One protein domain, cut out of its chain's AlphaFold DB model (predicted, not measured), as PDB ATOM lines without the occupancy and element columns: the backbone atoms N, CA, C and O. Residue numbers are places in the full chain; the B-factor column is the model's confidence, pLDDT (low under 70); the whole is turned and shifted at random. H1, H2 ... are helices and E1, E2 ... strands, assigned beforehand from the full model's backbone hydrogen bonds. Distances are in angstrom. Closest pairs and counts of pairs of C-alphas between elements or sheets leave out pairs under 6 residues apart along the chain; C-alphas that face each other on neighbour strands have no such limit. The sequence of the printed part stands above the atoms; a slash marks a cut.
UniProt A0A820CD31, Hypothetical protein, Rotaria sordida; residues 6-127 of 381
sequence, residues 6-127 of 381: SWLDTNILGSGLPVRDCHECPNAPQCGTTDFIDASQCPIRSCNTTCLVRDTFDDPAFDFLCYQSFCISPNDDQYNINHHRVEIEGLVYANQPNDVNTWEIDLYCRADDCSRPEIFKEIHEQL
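AT A GLANCE: This is residues 6 to 127 of the 381 residues of the protein "Hypothetical protein" of Rotaria sordida (UniProt A0A820CD31). One twisted, antiparallel sheet of five strands has two short helices, H1 and H2, over one of its faces, and its long hairpin E6-E7 runs on beyond E4 to a far tip around Asn 95. A small pair of strands, E1 and E3, sits at the opposite end of the domain, with E1 beside E5 near Ser 69. The 122 printed residues hold two named helices and seven named strands, in the order H1 E1 E2 E3 E4 E5 E6 E7 H2; the large sheet's order is E2 - E5 - E4 - E7 - E6, and the class is mixed, helices and strands. The whole is compact, with a radius of gyration of the C-alphas of 14.7 A, and spans 46 by 30 by 27 A.

HOW THE PARTS SIT: Start at H1, residues 6 to 13; its Ile 12 and Cys 109 of E7, residues 96 to 109, have the closest C-alphas of the two elements, 4.5 A apart. Next look at E1, residues 21 to 23, antiparallel to E3, residues 44 to 46, with N 22 and O 45 at 2.9 A, within hydrogen-bond range. The closest C-alphas of E1 and E5, residues 65 to 71, are those of His 23 and Ser 69, 5.8 A apart. E2, residues 30 to 32, is an edge strand antiparallel to E5, with N 30 and O 67 at 2.8 A. E4, residues 51 to 56, forms a hairpin with E5, where N 54 and O 68 are 2.8 A apart, and on its other side it is antiparallel to E7, with N 53 and O 107 at 2.9 A. E6, residues 85 to 93, is the other edge strand and forms a hairpin with E7, with N 87 and O 106 at 2.8 A; E7 bends by 52 degrees at residue 104. H2, residues 119 to 126, is on the sheet at a height of 9.7 A, over E7 and slantwise to it at 39 degrees on the local plane. H1 is on the same face, at a height of 9.2 A, only just over none of the strands, with 2 C-alphas falling on E7 and 2 on E6. Every O i to N i+4 pair is within hydrogen-bond range in H2, and 3 of 4 are in H1.

IN THESE COORDINATES: Find C-alpha 6 at (34.921, -47.509, 22.164), where H1 begins its 9.9 A. E1, E2 and E3 are 7.0 A each, E4 is 15.5 A and E5 is 20.7 A. From C-alpha 85 at (44.831, -47.535, 11.522) E6 runs 26.3 A, and E7 then covers 32.3 A. H2, 10.3 A long, ends at C-alpha 126, (43.778, -44.285, 27.071).

THE WHOLE: The two C-alphas farthest apart are those of Ser 46 and Asn 95, 46.2 A. The printed part has no cut; the links E2 to E3 and E5 to E6 are long. The mean pLDDT of the printed part is 78.5, and it is under 70 at residues 33 to 40, 56 to 65, 74 to 82 and 94 of this model.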
ATOM      1  N   SER A   6      35.809 -48.678  22.173       92.00
ATOM      2  CA  SER A   6      34.921 -47.509  22.164       92.00
ATOM      3  C   SER A   6      35.620 -46.200  21.779       92.00
ATOM      4  O   SER A   6      34.995 -45.312  21.195       92.00
ATOM      5  N   TRP A   7      36.904 -46.055  22.126       93.31
ATOM      6  CA  TRP A   7      37.688 -44.878  21.756       93.31
ATOM      7  C   TRP A   7      38.066 -44.929  20.272       93.31
ATOM      8  O   TRP A   7      37.914 -43.925  19.578       93.31
ATOM      9  N   LEU A   8      38.477 -46.100  19.774       91.12
ATOM     10  CA  LEU A   8      38.787 -46.328  18.358       91.12
ATOM     11  C   LEU A   8      37.559 -46.109  17.464       91.12
ATOM     12  O   LEU A   8      37.654 -45.429  16.441       91.12
ATOM     13  N   ASP A   9      36.399 -46.617  17.879       89.75
ATOM     14  CA  ASP A   9      35.134 -46.447  17.162       89.75
ATOM     15  C   ASP A   9      34.757 -44.971  17.026       89.75
ATOM     16  O   ASP A   9      34.281 -44.534  15.983       89.75
ATOM     17  N   THR A  10      35.010 -44.185  18.071       87.69
ATOM     18  CA  THR A  10      34.661 -42.762  18.093       87.69
ATOM     19  C   THR A  10      35.658 -41.916  17.300       87.69
ATOM     20  O   THR A  10      35.244 -41.067  16.517       87.69
ATOM     21  N   ASN A  11      36.963 -42.142  17.489       88.69
ATOM     22  CA  ASN A  11      38.012 -41.215  17.049       88.69
ATOM     23  C   ASN A  11      38.745 -41.639  15.775       88.69
ATOM     24  O   ASN A  11      39.355 -40.801  15.119       88.69
ATOM     25  N   ILE A  12      38.700 -42.922  15.411       89.62
ATOM     26  CA  ILE A  12      39.400 -43.443  14.233       89.62
ATOM     27  C   ILE A  12      38.392 -43.848  13.162       89.62
ATOM     28  O   ILE A  12      38.498 -43.391  12.021       89.62
ATOM     29  N   LEU A  13      37.397 -44.663  13.532       86.62
ATOM     30  CA  LEU A  13      36.348 -45.138  12.627       86.62
ATOM     31  C   LEU A  13      35.273 -44.071  12.371       86.62
ATOM     32  O   LEU A  13      34.911 -43.813  11.223       86.62
ATOM     33  N   GLY A  14      34.744 -43.464  13.433       83.56
ATOM     34  CA  GLY A  14      33.629 -42.526  13.371       83.56
ATOM     35  C   GLY A  14      32.402 -43.149  12.698       83.56
ATOM     36  O   GLY A  14      31.849 -44.145  13.156       83.56
ATOM     37  N   SER A  15      31.973 -42.565  11.577       81.25
ATOM     38  CA  SER A  15      30.863 -43.101  10.769       81.25
ATOM     39  C   SER A  15      31.290 -44.169   9.749       81.25
ATOM     40  O   SER A  15      30.433 -44.741   9.071       81.25
ATOM     41  N   GLY A  16      32.596 -44.411   9.587       70.75
ATOM     42  CA  GLY A  16      33.171 -45.262   8.541       70.75
ATOM     43  C   GLY A  16      33.109 -44.674   7.122       70.75
ATOM     44  O   GLY A  16      33.563 -45.310   6.167       70.75
ATOM     45  N   LEU A  17      32.551 -43.471   6.960       78.38
ATOM     46  CA  LEU A  17      32.572 -42.696   5.717       78.38
ATOM     47  C   LEU A  17      33.861 -41.868   5.630       78.38
ATOM     48  O   LEU A  17      34.499 -41.672   6.658       78.38
ATOM     49  N   PRO A  18      34.274 -41.385   4.443       75.94
ATOM     50  CA  PRO A  18      35.429 -40.496   4.342       75.94
ATOM     51  C   PRO A  18      35.301 -39.287   5.274       75.94
ATOM     52  O   PRO A  18      34.218 -38.699   5.365       75.94
ATOM     53  N   VAL A  19      36.405 -38.917   5.929       79.00
ATOM     54  CA  VAL A  19      36.440 -37.721   6.781       79.00
ATOM     55  C   VAL A  19      36.153 -36.501   5.931       79.00
ATOM     56  O   VAL A  19      36.624 -36.442   4.799       79.00
ATOM     57  N   ARG A  20      35.382 -35.550   6.465       80.19
ATOM     58  CA  ARG A  20      34.987 -34.340   5.732       80.19
ATOM     59  C   ARG A  20      36.062 -33.266   5.755       80.19
ATOM     60  O   ARG A  20      36.201 -32.536   4.783       80.19
ATOM     61  N   ASP A  21      36.805 -33.181   6.853       85.69
ATOM     62  CA  ASP A  21      37.732 -32.098   7.147       85.69
ATOM     63  C   ASP A  21      38.986 -32.634   7.865       85.69
ATOM     64  O   ASP A  21      38.896 -33.482   8.749       85.69
ATOM     65  N   CYS A  22      40.163 -32.149   7.476       88.25
ATOM     66  CA  CYS A  22      41.466 -32.528   8.028       88.25
ATOM     67  C   CYS A  22      42.287 -31.249   8.246       88.25
ATOM     68  O   CYS A  22      42.240 -30.332   7.418       88.25
ATOM     69  N   HIS A  23      43.010 -31.151   9.359       88.75
ATOM     70  CA  HIS A  23      44.019 -30.106   9.536       88.75
ATOM     71  C   HIS A  23      45.151 -30.353   8.531       88.75
ATOM     72  O   HIS A  23      45.644 -31.467   8.402       88.75
ATOM     73  N   GLU A  24      45.538 -29.329   7.768       87.12
ATOM     74  CA  GLU A  24      46.398 -29.509   6.592       87.12
ATOM     75  C   GLU A  24      47.701 -28.718   6.691       87.12
ATOM     76  O   GLU A  24      47.741 -27.505   6.466       87.12
ATOM     77  N   CYS A  25      48.787 -29.442   6.953       88.00
ATOM     78  CA  CYS A  25      50.175 -28.987   6.924       88.00
ATOM     79  C   CYS A  25      51.093 -30.056   6.282       88.00
ATOM     80  O   CYS A  25      51.991 -30.603   6.922       88.00
ATOM     81  N   PRO A  26      50.916 -30.347   4.977       83.69
ATOM     82  CA  PRO A  26      51.613 -31.442   4.291       83.69
ATOM     83  C   PRO A  26      53.119 -31.215   4.101       83.69
ATOM     84  O   PRO A  26      53.863 -32.165   3.891       83.69
ATOM     85  N   ASN A  27      53.585 -29.962   4.141       81.69
ATOM     86  CA  ASN A  27      54.955 -29.626   3.738       81.69
ATOM     87  C   ASN A  27      56.000 -29.864   4.837       81.69
ATOM     88  O   ASN A  27      57.154 -30.121   4.510       81.69
ATOM     89  N   ALA A  28      55.624 -29.709   6.109       80.31
ATOM     90  CA  ALA A  28      56.516 -29.891   7.250       80.31
ATOM     91  C   ALA A  28      55.710 -30.024   8.554       80.31
ATOM     92  O   ALA A  28      54.664 -29.367   8.674       80.31
ATOM     93  N   PRO A  29      56.214 -30.786   9.540       82.69
ATOM     94  CA  PRO A  29      55.680 -30.773  10.895       82.69
ATOM     95  C   PRO A  29      55.664 -29.363  11.497       82.69
ATOM     96  O   PRO A  29      56.540 -28.541  11.221       82.69
ATOM     97  N   GLN A  30      54.651 -29.082  12.308       82.62
ATOM     98  CA  GLN A  30      54.536 -27.867  13.109       82.62
ATOM     99  C   GLN A  30      54.913 -28.199  14.549       82.62
ATOM    100  O   GLN A  30      54.291 -29.071  15.149       82.62
ATOM    101  N   CYS A  31      55.934 -27.530  15.082       77.75
ATOM    102  CA  CYS A  31      56.521 -27.840  16.385       77.75
ATOM    103  C   CYS A  31      56.322 -26.690  17.383       77.75
ATOM    104  O   CYS A  31      56.465 -25.518  17.021       77.75
ATOM    105  N   GLY A  32      56.049 -27.017  18.649       70.38
ATOM    106  CA  GLY A  32      55.881 -26.039  19.727       70.38
ATOM    107  C   GLY A  32      56.304 -26.562  21.102       70.38
ATOM    108  O   GLY A  32      56.492 -27.758  21.291       70.38
ATOM    109  N   THR A  33      56.463 -25.651  22.071       64.06
ATOM    110  CA  THR A  33      56.964 -25.958  23.431       64.06
ATOM    111  C   THR A  33      55.886 -26.023  24.515       64.06
ATOM    112  O   THR A  33      56.201 -26.339  25.657       64.06
ATOM    113  N   THR A  34      54.646 -25.609  24.236       57.56
ATOM    114  CA  THR A  34      53.623 -25.445  25.294       57.56
ATOM    115  C   THR A  34      52.253 -26.009  24.962       57.56
ATOM    116  O   THR A  34      51.591 -26.449  25.888       57.56
ATOM    117  N   ASP A  35      51.829 -26.003  23.699       56.62
ATOM    118  CA  ASP A  35      50.587 -26.629  23.235       56.62
ATOM    119  C   ASP A  35      50.699 -26.874  21.729       56.62
ATOM    120  O   ASP A  35      51.361 -26.112  21.021       56.62
ATOM    121  N   PHE A  36      50.075 -27.952  21.257       58.09
ATOM    122  CA  PHE A  36      50.391 -28.533  19.961       58.09
ATOM    123  C   PHE A  36      50.141 -27.619  18.750       58.09
ATOM    124  O   PHE A  36      50.854 -27.809  17.777       58.09
ATOM    125  N   ILE A  37      49.215 -26.645  18.736       55.53
ATOM    126  CA  ILE A  37      48.992 -25.807  17.535       55.53
ATOM    127  C   ILE A  37      48.390 -24.422  17.862       55.53
ATOM    128  O   ILE A  37      47.344 -24.310  18.496       55.53
ATOM    129  N   ASP A  38      48.981 -23.356  17.304       55.03
ATOM    130  CA  ASP A  38      48.239 -22.152  16.897       55.03
ATOM    131  C   ASP A  38      47.461 -22.508  15.622       55.03
ATOM    132  O   ASP A  38      48.075 -22.779  14.590       55.03
ATOM    133  N   ALA A  39      46.120 -22.554  15.686       48.72
ATOM    134  CA  ALA A  39      45.233 -23.031  14.609       48.72
ATOM    135  C   ALA A  39      45.459 -22.355  13.236       48.72
ATOM    136  O   ALA A  39      44.952 -22.818  12.215       48.72
ATOM    137  N   SER A  40      46.228 -21.264  13.188       60.50
ATOM    138  CA  SER A  40      46.693 -20.639  11.952       60.50
ATOM    139  C   SER A  40      47.738 -21.450  11.162       60.50
ATOM    140  O   SER A  40      47.891 -21.198   9.965       60.50
ATOM    141  N   GLN A  41      48.437 -22.412  11.779       71.50
ATOM    142  CA  GLN A  41      49.566 -23.127  11.162       71.50
ATOM    143  C   GLN A  41      49.161 -24.375  10.357       71.50
ATOM    144  O   GLN A  41      49.730 -24.618   9.292       71.50
ATOM    145  N   CYS A  42      48.141 -25.118  10.797       81.75
ATOM    146  CA  CYS A  42      47.534 -26.226  10.045       81.75
ATOM    147  C   CYS A  42      46.034 -25.937   9.853       81.75
ATOM    148  O   CYS A  42      45.215 -26.398  10.646       81.75
ATOM    149  N   PRO A  43      45.630 -25.138   8.846       84.56
ATOM    150  CA  PRO A  43      44.224 -24.812   8.648       84.56
ATOM    151  C   PRO A  43      43.410 -26.064   8.313       84.56
ATOM    152  O   PRO A  43      43.855 -26.919   7.549       84.56
ATOM    153  N   ILE A  44      42.181 -26.122   8.817       85.94
ATOM    154  CA  ILE A  44      41.221 -27.161   8.444       85.94
ATOM    155  C   ILE A  44      40.842 -26.986   6.969       85.94
ATOM    156  O   ILE A  44      40.413 -25.905   6.550       85.94
ATOM    157  N   ARG A  45      40.983 -28.049   6.172       87.50
ATOM    158  CA  ARG A  45      40.479 -28.101   4.795       87.50
ATOM    159  C   ARG A  45      39.654 -29.352   4.573       87.50
ATOM    160  O   ARG A  45      39.838 -30.363   5.245       87.50
ATOM    161  N   SER A  46      38.803 -29.284   3.556       87.06
ATOM    162  CA  SER A  46      37.997 -30.419   3.145       87.06
ATOM    163  C   SER A  46      38.888 -31.586   2.729       87.06
ATOM    164  O   SER A  46      39.632 -31.476   1.749       87.06
ATOM    165  N   CYS A  47      38.748 -32.700   3.425       83.81
ATOM    166  CA  CYS A  47      39.268 -33.992   3.023       83.81
ATOM    167  C   CYS A  47      38.072 -34.829   2.545       83.81
ATOM    168  O   CYS A  47      36.946 -34.591   2.949       83.81
ATOM    169  N   ASN A  48      38.258 -35.736   1.591       84.69
ATOM    170  CA  ASN A  48      37.186 -36.639   1.136       84.69
ATOM    171  C   ASN A  48      37.686 -38.088   1.130       84.69
ATOM    172  O   ASN A  48      37.208 -38.925   0.361       84.69
ATOM    173  N   THR A  49      38.707 -38.370   1.941       85.88
ATOM    174  CA  THR A  49      39.423 -39.647   1.972       85.88
ATOM    175  C   THR A  49      39.767 -40.022   3.419       85.88
ATOM    176  O   THR A  49      38.862 -40.181   4.237       85.88
ATOM    177  N   THR A  50      41.045 -40.219   3.731       88.25
ATOM    178  CA  THR A  50      41.591 -40.535   5.051       88.25
ATOM    179  C   THR A  50      42.536 -39.409   5.435       88.25
ATOM    180  O   THR A  50      43.348 -38.981   4.615       88.25
ATOM    181  N   CYS A  51      42.429 -38.943   6.671       89.75
ATOM    182  CA  CYS A  51      43.369 -37.987   7.226       89.75
ATOM    183  C   CYS A  51      44.514 -38.764   7.881       89.75
ATOM    184  O   CYS A  51      44.268 -39.717   8.626       89.75
ATOM    185  N   LEU A  52      45.746 -38.387   7.548       90.00
ATOM    186  CA  LEU A  52      46.941 -38.828   8.253       90.00
ATOM    187  C   LEU A  52      47.262 -37.794   9.319       90.00
ATOM    188  O   LEU A  52      47.257 -36.598   9.027       90.00
ATOM    189  N   VAL A  53      47.514 -38.247  10.537       89.75
ATOM    190  CA  VAL A  53      47.866 -37.407  11.680       89.75
ATOM    191  C   VAL A  53      49.035 -38.080  12.371       89.75
ATOM    192  O   VAL A  53      48.945 -39.257  12.700       89.75
ATOM    193  N   ARG A  54      50.122 -37.348  12.553       88.00
ATOM    194  CA  ARG A  54      51.370 -37.869  13.099       88.00
ATOM    195  C   ARG A  54      51.810 -36.988  14.241       88.00
ATOM    196  O   ARG A  54      51.839 -35.760  14.072       88.00
ATOM    197  N   ASP A  55      52.155 -37.598  15.364       81.31
ATOM    198  CA  ASP A  55      53.151 -36.972  16.208       81.31
ATOM    199  C   ASP A  55      54.503 -37.293  15.573       81.31
ATOM    200  O   ASP A  55      54.738 -38.357  15.014       81.31
ATOM    201  N   THR A  56      55.348 -36.287  15.475       67.25
ATOM    202  CA  THR A  56      56.703 -36.475  14.965       67.25
ATOM    203  C   THR A  56      57.601 -36.067  16.111       67.25
ATOM    204  O   THR A  56      57.628 -34.903  16.491       67.25
ATOM    205  N   PHE A  57      58.276 -37.025  16.729       60.00
ATOM    206  CA  PHE A  57      59.306 -36.742  17.728       60.00
ATOM    207  C   PHE A  57      60.642 -36.590  16.980       60.00
ATOM    208  O   PHE A  57      61.007 -37.469  16.203       60.00
ATOM    209  N   ASP A  58      61.237 -35.404  16.839       54.50
ATOM    210  CA  ASP A  58      61.996 -34.496  17.727       54.50
ATOM    211  C   ASP A  58      63.445 -34.912  18.048       54.50
ATOM    212  O   ASP A  58      63.758 -36.027  18.464       54.50
ATOM    213  N   ASP A  59      64.346 -33.957  17.810       47.53
ATOM    214  CA  ASP A  59      65.749 -33.989  18.198       47.53
ATOM    215  C   ASP A  59      65.808 -33.963  19.739       47.53
ATOM    216  O   ASP A  59      65.344 -32.990  20.341       47.53
ATOM    217  N   PRO A  60      66.386 -34.980  20.410       50.81
ATOM    218  CA  PRO A  60      66.381 -35.103  21.874       50.81
ATOM    219  C   PRO A  60      67.032 -33.923  22.622       50.81
ATOM    220  O   PRO A  60      67.022 -33.888  23.852       50.81
ATOM    221  N   ALA A  61      67.618 -32.959  21.909       50.62
ATOM    222  CA  ALA A  61      68.157 -31.733  22.467       50.62
ATOM    223  C   ALA A  61      67.110 -30.650  22.823       50.62
ATOM    224  O   ALA A  61      67.478 -29.742  23.579       50.62
ATOM    225  N   PHE A  62      65.864 -30.689  22.314       53.56
ATOM    226  CA  PHE A  62      64.960 -29.521  22.388       53.56
ATOM    227  C   PHE A  62      63.538 -29.730  22.956       53.56
ATOM    228  O   PHE A  62      62.934 -28.725  23.335       53.56
ATOM    229  N   ASP A  63      63.051 -30.965  23.121       58.84
ATOM    230  CA  ASP A  63      61.759 -31.296  23.774       58.84
ATOM    231  C   ASP A  63      60.550 -30.562  23.144       58.84
ATOM    232  O   ASP A  63      59.680 -30.005  23.822       58.84
ATOM    233  N   PHE A  64      60.527 -30.495  21.813       66.56
ATOM    234  CA  PHE A  64      59.419 -29.982  21.024       66.56
ATOM    235  C   PHE A  64      58.368 -31.059  20.757       66.56
ATOM    236  O   PHE A  64      58.659 -32.198  20.406       66.56
ATOM    237  N   LEU A  65      57.105 -30.645  20.810       69.31
ATOM    238  CA  LEU A  65      55.978 -31.447  20.358       69.31
ATOM    239  C   LEU A  65      55.695 -31.087  18.899       69.31
ATOM    240  O   LEU A  65      55.203 -29.982  18.642       69.31
ATOM    241  N   CYS A  66      56.025 -31.972  17.951       78.38
ATOM    242  CA  CYS A  66      55.714 -31.751  16.540       78.38
ATOM    243  C   CYS A  66      54.491 -32.534  16.079       78.38
ATOM    244  O   CYS A  66      54.290 -33.707  16.383       78.38
ATOM    245  N   TYR A  67      53.688 -31.847  15.284       84.25
ATOM    246  CA  TYR A  67      52.443 -32.327  14.727       84.25
ATOM    247  C   TYR A  67      52.498 -32.228  13.209       84.25
ATOM    248  O   TYR A  67      52.866 -31.186  12.658       84.25
ATOM    249  N   GLN A  68      52.049 -33.264  12.512       87.56
ATOM    250  CA  GLN A  68      51.805 -33.178  11.081       87.56
ATOM    251  C   GLN A  68      50.472 -33.817  10.727       87.56
ATOM    252  O   GLN A  68      50.162 -34.920  11.165       87.56
ATOM    253  N   SER A  69      49.694 -33.147   9.881       89.50
ATOM    254  CA  SER A  69      48.479 -33.741   9.340       89.50
ATOM    255  C   SER A  69      48.197 -33.293   7.917       89.50
ATOM    256  O   SER A  69      48.551 -32.180   7.520       89.50
ATOM    257  N   PHE A  70      47.634 -34.199   7.119       89.81
ATOM    258  CA  PHE A  70      47.233 -33.944   5.739       89.81
ATOM    259  C   PHE A  70      46.281 -35.027   5.220       89.81
ATOM    260  O   PHE A  70      46.281 -36.175   5.676       89.81
ATOM    261  N   CYS A  71      45.466 -34.667   4.229       89.00
ATOM    262  CA  CYS A  71      44.575 -35.601   3.559       89.00
ATOM    263  C   CYS A  71      45.366 -36.496   2.592       89.00
ATOM    264  O   CYS A  71      46.044 -36.016   1.680       89.00
ATOM    265  N   ILE A  72      45.259 -37.814   2.762       86.06
ATOM    266  CA  ILE A  72      45.942 -38.780   1.897       86.06
ATOM    267  C   ILE A  72      45.279 -38.793   0.515       86.06
ATOM    268  O   ILE A  72      44.056 -38.938   0.383       86.06
ATOM    269  N   SER A  73      46.099 -38.700  -0.535       80.75
ATOM    270  CA  SER A  73      45.635 -38.866  -1.911       80.75
ATOM    271  C   SER A  73      45.149 -40.306  -2.138       80.75
ATOM    272  O   SER A  73      45.877 -41.250  -1.842       80.75
ATOM    273  N   PRO A  74      43.958 -40.519  -2.726       68.69
ATOM    274  CA  PRO A  74      43.420 -41.861  -2.967       68.69
ATOM    275  C   PRO A  74      44.222 -42.666  -4.006       68.69
ATOM    276  O   PRO A  74      43.989 -43.861  -4.160       68.69
ATOM    277  N   ASN A  75      45.151 -42.017  -4.716       68.38
ATOM    278  CA  ASN A  75      46.044 -42.635  -5.698       68.38
ATOM    279  C   ASN A  75      47.465 -42.850  -5.153       68.38
ATOM    280  O   ASN A  75      48.372 -43.131  -5.934       68.38
ATOM    281  N   ASP A  76      47.692 -42.621  -3.859       68.00
ATOM    282  CA  ASP A  76      49.003 -42.821  -3.256       68.00
ATOM    283  C   ASP A  76      49.158 -44.275  -2.795       68.00
ATOM    284  O   ASP A  76      48.628 -44.691  -1.761       68.00
ATOM    285  N   ASP A  77      49.877 -45.058  -3.600       57.81
ATOM    286  CA  ASP A  77      50.114 -46.482  -3.359       57.81
ATOM    287  C   ASP A  77      50.910 -46.744  -2.068       57.81
ATOM    288  O   ASP A  77      50.812 -47.840  -1.516       57.81
ATOM    289  N   GLN A  78      51.640 -45.751  -1.536       59.09
ATOM    290  CA  GLN A  78      52.385 -45.901  -0.279       59.09
ATOM    291  C   GLN A  78      51.476 -46.009   0.954       59.09
ATOM    292  O   GLN A  78      51.873 -46.608   1.951       59.09
ATOM    293  N   TYR A  79      50.246 -45.490   0.892       57.06
ATOM    294  CA  TYR A  79      49.335 -45.403   2.045       57.06
ATOM    295  C   TYR A  79      48.065 -46.257   1.880       57.06
ATOM    296  O   TYR A  79      47.115 -46.153   2.660       57.06
ATOM    297  N   ASN A  80      48.034 -47.118   0.861       53.78
ATOM    298  CA  ASN A  80      46.802 -47.669   0.293       53.78
ATOM    299  C   ASN A  80      46.287 -48.969   0.944       53.78
ATOM    300  O   ASN A  80      45.525 -49.704   0.319       53.78
ATOM    301  N   ILE A  81      46.695 -49.297   2.176       57.25
ATOM    302  CA  ILE A  81      46.392 -50.624   2.748       57.25
ATOM    303  C   ILE A  81      45.368 -50.576   3.894       57.25
ATOM    304  O   ILE A  81      44.594 -51.519   4.015       57.25
ATOM    305  N   ASN A  82      45.258 -49.493   4.679       69.75
ATOM    306  CA  ASN A  82      44.271 -49.410   5.770       69.75
ATOM    307  C   ASN A  82      43.805 -47.974   6.060       69.75
ATOM    308  O   ASN A  82      44.579 -47.125   6.482       69.75
ATOM    309  N   HIS A  83      42.505 -47.720   5.890       77.75
ATOM    310  CA  HIS A  83      41.897 -46.397   6.094       77.75
ATOM    311  C   HIS A  83      41.593 -46.036   7.556       77.75
ATOM    312  O   HIS A  83      41.268 -44.882   7.825       77.75
ATOM    313  N   HIS A  84      41.654 -47.023   8.453       86.56
ATOM    314  CA  HIS A  84      41.425 -46.899   9.891       86.56
ATOM    315  C   HIS A  84      42.558 -47.650  10.587       86.56
ATOM    316  O   HIS A  84      42.523 -48.878  10.684       86.56
ATOM    317  N   ARG A  85      43.613 -46.940  10.974       86.94
ATOM    318  CA  ARG A  85      44.831 -47.535  11.522       86.94
ATOM    319  C   ARG A  85      45.434 -46.601  12.559       86.94
ATOM    320  O   ARG A  85      45.435 -45.393  12.376       86.94
ATOM    321  N   VAL A  86      45.928 -47.191  13.638       89.06
ATOM    322  CA  VAL A  86      46.717 -46.520  14.668       89.06
ATOM    323  C   VAL A  86      48.010 -47.312  14.777       89.06
ATOM    324  O   VAL A  86      47.967 -48.509  15.070       89.06
ATOM    325  N   GLU A  87      49.130 -46.668  14.499       89.69
ATOM    326  CA  GLU A  87      50.473 -47.211  14.677       89.69
ATOM    327  C   GLU A  87      51.068 -46.522  15.905       89.69
ATOM    328  O   GLU A  87      50.931 -45.314  16.057       89.69
ATOM    329  N   ILE A  88      51.611 -47.307  16.837       87.56
ATOM    330  CA  ILE A  88      52.200 -46.800  18.081       87.56
ATOM    331  C   ILE A  88      53.531 -47.509  18.264       87.56
ATOM    332  O   ILE A  88      53.571 -48.731  18.448       87.56
ATOM    333  N   GLU A  89      54.599 -46.734  18.245       85.44
ATOM    334  CA  GLU A  89      55.956 -47.167  18.525       85.44
ATOM    335  C   GLU A  89      56.306 -46.855  19.978       85.44
ATOM    336  O   GLU A  89      55.827 -45.884  20.563       85.44
ATOM    337  N   GLY A  90      57.140 -47.680  20.608       81.31
ATOM    338  CA  GLY A  90      57.606 -47.372  21.952       81.31
ATOM    339  C   GLY A  90      58.849 -48.132  22.366       81.31
ATOM    340  O   GLY A  90      59.189 -49.180  21.818       81.31
ATOM    341  N   LEU A  91      59.510 -47.568  23.365       82.12
ATOM    342  CA  LEU A  91      60.794 -47.968  23.905       82.12
ATOM    343  C   LEU A  91      60.618 -48.484  25.329       82.12
ATOM    344  O   LEU A  91      59.939 -47.869  26.150       82.12
ATOM    345  N   VAL A  92      61.272 -49.601  25.632       81.31
ATOM    346  CA  VAL A  92      61.351 -50.148  26.990       81.31
ATOM    347  C   VAL A  92      62.798 -50.091  27.437       81.31
ATOM    348  O   VAL A  92      63.668 -50.699  26.814       81.31
ATOM    349  N   TYR A  93      63.056 -49.371  28.523       76.31
ATOM    350  CA  TYR A  93      64.398 -49.249  29.072       76.31
ATOM    351  C   TYR A  93      64.655 -50.335  30.118       76.31
ATOM    352  O   TYR A  93      63.812 -50.605  30.968       76.31
ATOM    353  N   ALA A  94      65.849 -50.930  30.111       68.19
ATOM    354  CA  ALA A  94      66.218 -51.996  31.049       68.19
ATOM    355  C   ALA A  94      66.161 -51.563  32.526       68.19
ATOM    356  O   ALA A  94      65.833 -52.356  33.403       68.19
ATOM    357  N   ASN A  95      66.458 -50.292  32.808       71.69
ATOM    358  CA  ASN A  95      66.373 -49.708  34.149       71.69
ATOM    359  C   ASN A  95      64.925 -49.411  34.590       71.69
ATOM    360  O   ASN A  95      64.688 -49.136  35.767       71.69
ATOM    361  N   GLN A  96      63.971 -49.458  33.658       78.38
ATOM    362  CA  GLN A  96      62.545 -49.218  33.860       78.38
ATOM    363  C   GLN A  96      61.732 -50.232  33.035       78.38
ATOM    364  O   GLN A  96      60.930 -49.854  32.188       78.38
ATOM    365  N   PRO A  97      61.904 -51.547  33.272       70.88
ATOM    366  CA  PRO A  97      61.393 -52.590  32.380       70.88
ATOM    367  C   PRO A  97      59.864 -52.702  32.392       70.88
ATOM    368  O   PRO A  97      59.288 -53.420  31.582       70.88
ATOM    369  N   ASN A  98      59.218 -52.010  33.333       78.00
ATOM    370  CA  ASN A  98      57.770 -51.935  33.472       78.00
ATOM    371  C   ASN A  98      57.177 -50.644  32.888       78.00
ATOM    372  O   ASN A  98      55.968 -50.448  32.991       78.00
ATOM    373  N   ASP A  99      58.009 -49.773  32.318       79.94
ATOM    374  CA  ASP A  99      57.592 -48.512  31.719       79.94
ATOM    375  C   ASP A  99      57.866 -48.546  30.213       79.94
ATOM    376  O   ASP A  99      58.945 -48.945  29.771       79.94
ATOM    377  N   VAL A 100      56.862 -48.174  29.421       81.44
ATOM    378  CA  VAL A 100      56.990 -48.097  27.965       81.44
ATOM    379  C   VAL A 100      56.851 -46.648  27.574       81.44
ATOM    380  O   VAL A 100      55.760 -46.084  27.636       81.44
ATOM    381  N   ASN A 101      57.961 -46.068  27.143       81.69
ATOM    382  CA  ASN A 101      57.978 -44.721  26.621       81.69
ATOM    383  C   ASN A 101      57.478 -44.751  25.171       81.69
ATOM    384  O   ASN A 101      58.056 -45.443  24.336       81.69
ATOM    385  N   THR A 102      56.374 -44.075  24.876       77.81
ATOM    386  CA  THR A 102      55.839 -43.994  23.513       77.81
ATOM    387  C   THR A 102      56.742 -43.097  22.666       77.81
ATOM    388  O   THR A 102      57.067 -41.994  23.085       77.81
ATOM    389  N   TRP A 103      57.174 -43.600  21.511       75.75
ATOM    390  CA  TRP A 103      58.151 -42.948  20.639       75.75
ATOM    391  C   TRP A 103      57.494 -42.189  19.485       75.75
ATOM    392  O   TRP A 103      57.816 -41.029  19.264       75.75
ATOM    393  N   GLU A 104      56.573 -42.836  18.773       82.31
ATOM    394  CA  GLU A 104      55.888 -42.270  17.605       82.31
ATOM    395  C   GLU A 104      54.467 -42.838  17.516       82.31
ATOM    396  O   GLU A 104      54.216 -43.995  17.875       82.31
ATOM    397  N   ILE A 105      53.529 -42.016  17.059       87.06
ATOM    398  CA  ILE A 105      52.117 -42.323  16.891       87.06
ATOM    399  C   ILE A 105      51.649 -41.818  15.527       87.06
ATOM    400  O   ILE A 105      51.562 -40.617  15.259       87.06
ATOM    401  N   ASP A 106      51.204 -42.767  14.710       89.50
ATOM    402  CA  ASP A 106      50.736 -42.546  13.349       89.50
ATOM    403  C   ASP A 106      49.252 -42.934  13.236       89.50
ATOM    404  O   ASP A 106      48.857 -44.089  13.433       89.50
ATOM    405  N   LEU A 107      48.393 -41.964  12.917       90.69
ATOM    406  CA  LEU A 107      46.942 -42.131  12.843       90.69
ATOM    407  C   LEU A 107      46.444 -41.993  11.412       90.69
ATOM    408  O   LEU A 107      46.623 -40.974  10.754       90.69
ATOM    409  N   TYR A 108      45.715 -43.006  10.969       90.69
ATOM    410  CA  TYR A 108      44.979 -43.035   9.715       90.69
ATOM    411  C   TYR A 108      43.510 -43.108  10.075       90.69
ATOM    412  O   TYR A 108      43.014 -44.163  10.475       90.69
ATOM    413  N   CYS A 109      42.819 -41.981   9.985       88.88
ATOM    414  CA  CYS A 109      41.486 -41.848  10.546       88.88
ATOM    415  C   CYS A 109      40.490 -41.272   9.542       88.88
ATOM    416  O   CYS A 109      40.833 -40.542   8.602       88.88
ATOM    417  N   ARG A 110      39.225 -41.648   9.741       87.81
ATOM    418  CA  ARG A 110      38.083 -41.153   8.969       87.81
ATOM    419  C   ARG A 110      36.964 -40.559   9.828       87.81
ATOM    420  O   ARG A 110      35.947 -40.123   9.295       87.81
ATOM    421  N   ALA A 111      37.143 -40.530  11.146       86.44
ATOM    422  CA  ALA A 111      36.235 -39.814  12.025       86.44
ATOM    423  C   ALA A 111      36.358 -38.299  11.810       86.44
ATOM    424  O   ALA A 111      37.441 -37.783  11.531       86.44
ATOM    425  N   ASP A 112      35.243 -37.587  11.962       79.19
ATOM    426  CA  ASP A 112      35.278 -36.129  12.004       79.19
ATOM    427  C   ASP A 112      36.164 -35.681  13.181       79.19
ATOM    428  O   ASP A 112      36.141 -36.295  14.248       79.19
ATOM    429  N   ASP A 113      36.955 -34.626  12.974       81.50
ATOM    430  CA  ASP A 113      37.844 -34.043  13.993       81.50
ATOM    431  C   ASP A 113      38.970 -34.972  14.506       81.50
ATOM    432  O   ASP A 113      39.597 -34.724  15.537       81.50
ATOM    433  N   CYS A 114      39.286 -36.043  13.770       86.50
ATOM    434  CA  CYS A 114      40.355 -36.973  14.144       86.50
ATOM    435  C   CYS A 114      41.775 -36.406  13.974       86.50
ATOM    436  O   CYS A 114      42.737 -37.018  14.419       86.50
ATOM    437  N   SER A 115      41.902 -35.234  13.349       88.81
ATOM    438  CA  SER A 115      43.164 -34.502  13.199       88.81
ATOM    439  C   SER A 115      43.389 -33.443  14.258       88.81
ATOM    440  O   SER A 115      44.366 -32.710  14.162       88.81
ATOM    441  N   ARG A 116      42.520 -33.323  15.263       86.06
ATOM    442  CA  ARG A 116      42.793 -32.388  16.350       86.06
ATOM    443  C   ARG A 116      44.099 -32.783  17.057       86.06
ATOM    444  O   ARG A 116      44.328 -33.975  17.275       86.06
ATOM    445  N   PRO A 117      44.955 -31.836  17.437       78.69
ATOM    446  CA  PRO A 117      46.249 -32.183  18.021       78.69
ATOM    447  C   PRO A 117      46.148 -32.834  19.403       78.69
ATOM    448  O   PRO A 117      47.014 -33.609  19.798       78.69
ATOM    449  N   GLU A 118      45.061 -32.579  20.131       81.81
ATOM    450  CA  GLU A 118      44.791 -33.159  21.447       81.81
ATOM    451  C   GLU A 118      44.639 -34.689  21.410       81.81
ATOM    452  O   GLU A 118      44.730 -35.336  22.454       81.81
ATOM    453  N   ILE A 119      44.455 -35.284  20.223       85.62
ATOM    454  CA  ILE A 119      44.275 -36.729  20.060       85.62
ATOM    455  C   ILE A 119      45.464 -37.539  20.596       85.62
ATOM    456  O   ILE A 119      45.257 -38.614  21.150       85.62
ATOM    457  N   PHE A 120      46.692 -37.017  20.518       84.69
ATOM    458  CA  PHE A 120      47.882 -37.706  21.034       84.69
ATOM    459  C   PHE A 120      47.870 -37.790  22.558       84.69
ATOM    460  O   PHE A 120      48.105 -38.853  23.133       84.69
ATOM    461  N   LYS A 121      47.471 -36.703  23.227       81.50
ATOM    462  CA  LYS A 121      47.270 -36.703  24.679       81.50
ATOM    463  C   LYS A 121      46.199 -37.712  25.089       81.50
ATOM    464  O   LYS A 121      46.398 -38.457  26.046       81.50
ATOM    465  N   GLU A 122      45.091 -37.771  24.354       87.81
ATOM    466  CA  GLU A 122      44.049 -38.768  24.604       87.81
ATOM    467  C   GLU A 122      44.574 -40.195  24.430       87.81
ATOM    468  O   GLU A 122      44.267 -41.057  25.249       87.81
ATOM    469  N   ILE A 123      45.396 -40.455  23.410       88.31
ATOM    470  CA  ILE A 123      46.018 -41.766  23.219       88.31
ATOM    471  C   ILE A 123      46.876 -42.118  24.428       88.31
ATOM    472  O   ILE A 123      46.665 -43.188  24.988       88.31
ATOM    473  N   HIS A 124      47.757 -41.231  24.898       84.19
ATOM    474  CA  HIS A 124      48.563 -41.501  26.095       84.19
ATOM    475  C   HIS A 124      47.707 -41.781  27.341       84.19
ATOM    476  O   HIS A 124      48.044 -42.661  28.130       84.19
ATOM    477  N   GLU A 125      46.582 -41.081  27.514       87.75
ATOM    478  CA  GLU A 125      45.665 -41.297  28.642       87.75
ATOM    479  C   GLU A 125      44.878 -42.617  28.540       87.75
ATOM    480  O   GLU A 125      44.528 -43.211  29.562       87.75
ATOM    481  N   GLN A 126      44.575 -43.078  27.323       90.75
ATOM    482  CA  GLN A 126      43.778 -44.285  27.071       90.75
ATOM    483  C   GLN A 126      44.626 -45.544  26.839       90.75
ATOM    484  O   GLN A 126      44.108 -46.664  26.920       90.75
ATOM    485  N   LEU A 127      45.910 -45.391  26.512       88.88
ATOM    486  CA  LEU A 127      46.786 -46.488  26.134       88.88
ATOM    487  C   LEU A 127      47.076 -47.383  27.334       88.88
ATOM    488  O   LEU A 127      47.626 -46.975  28.352       88.88
TER     489      LEU A 127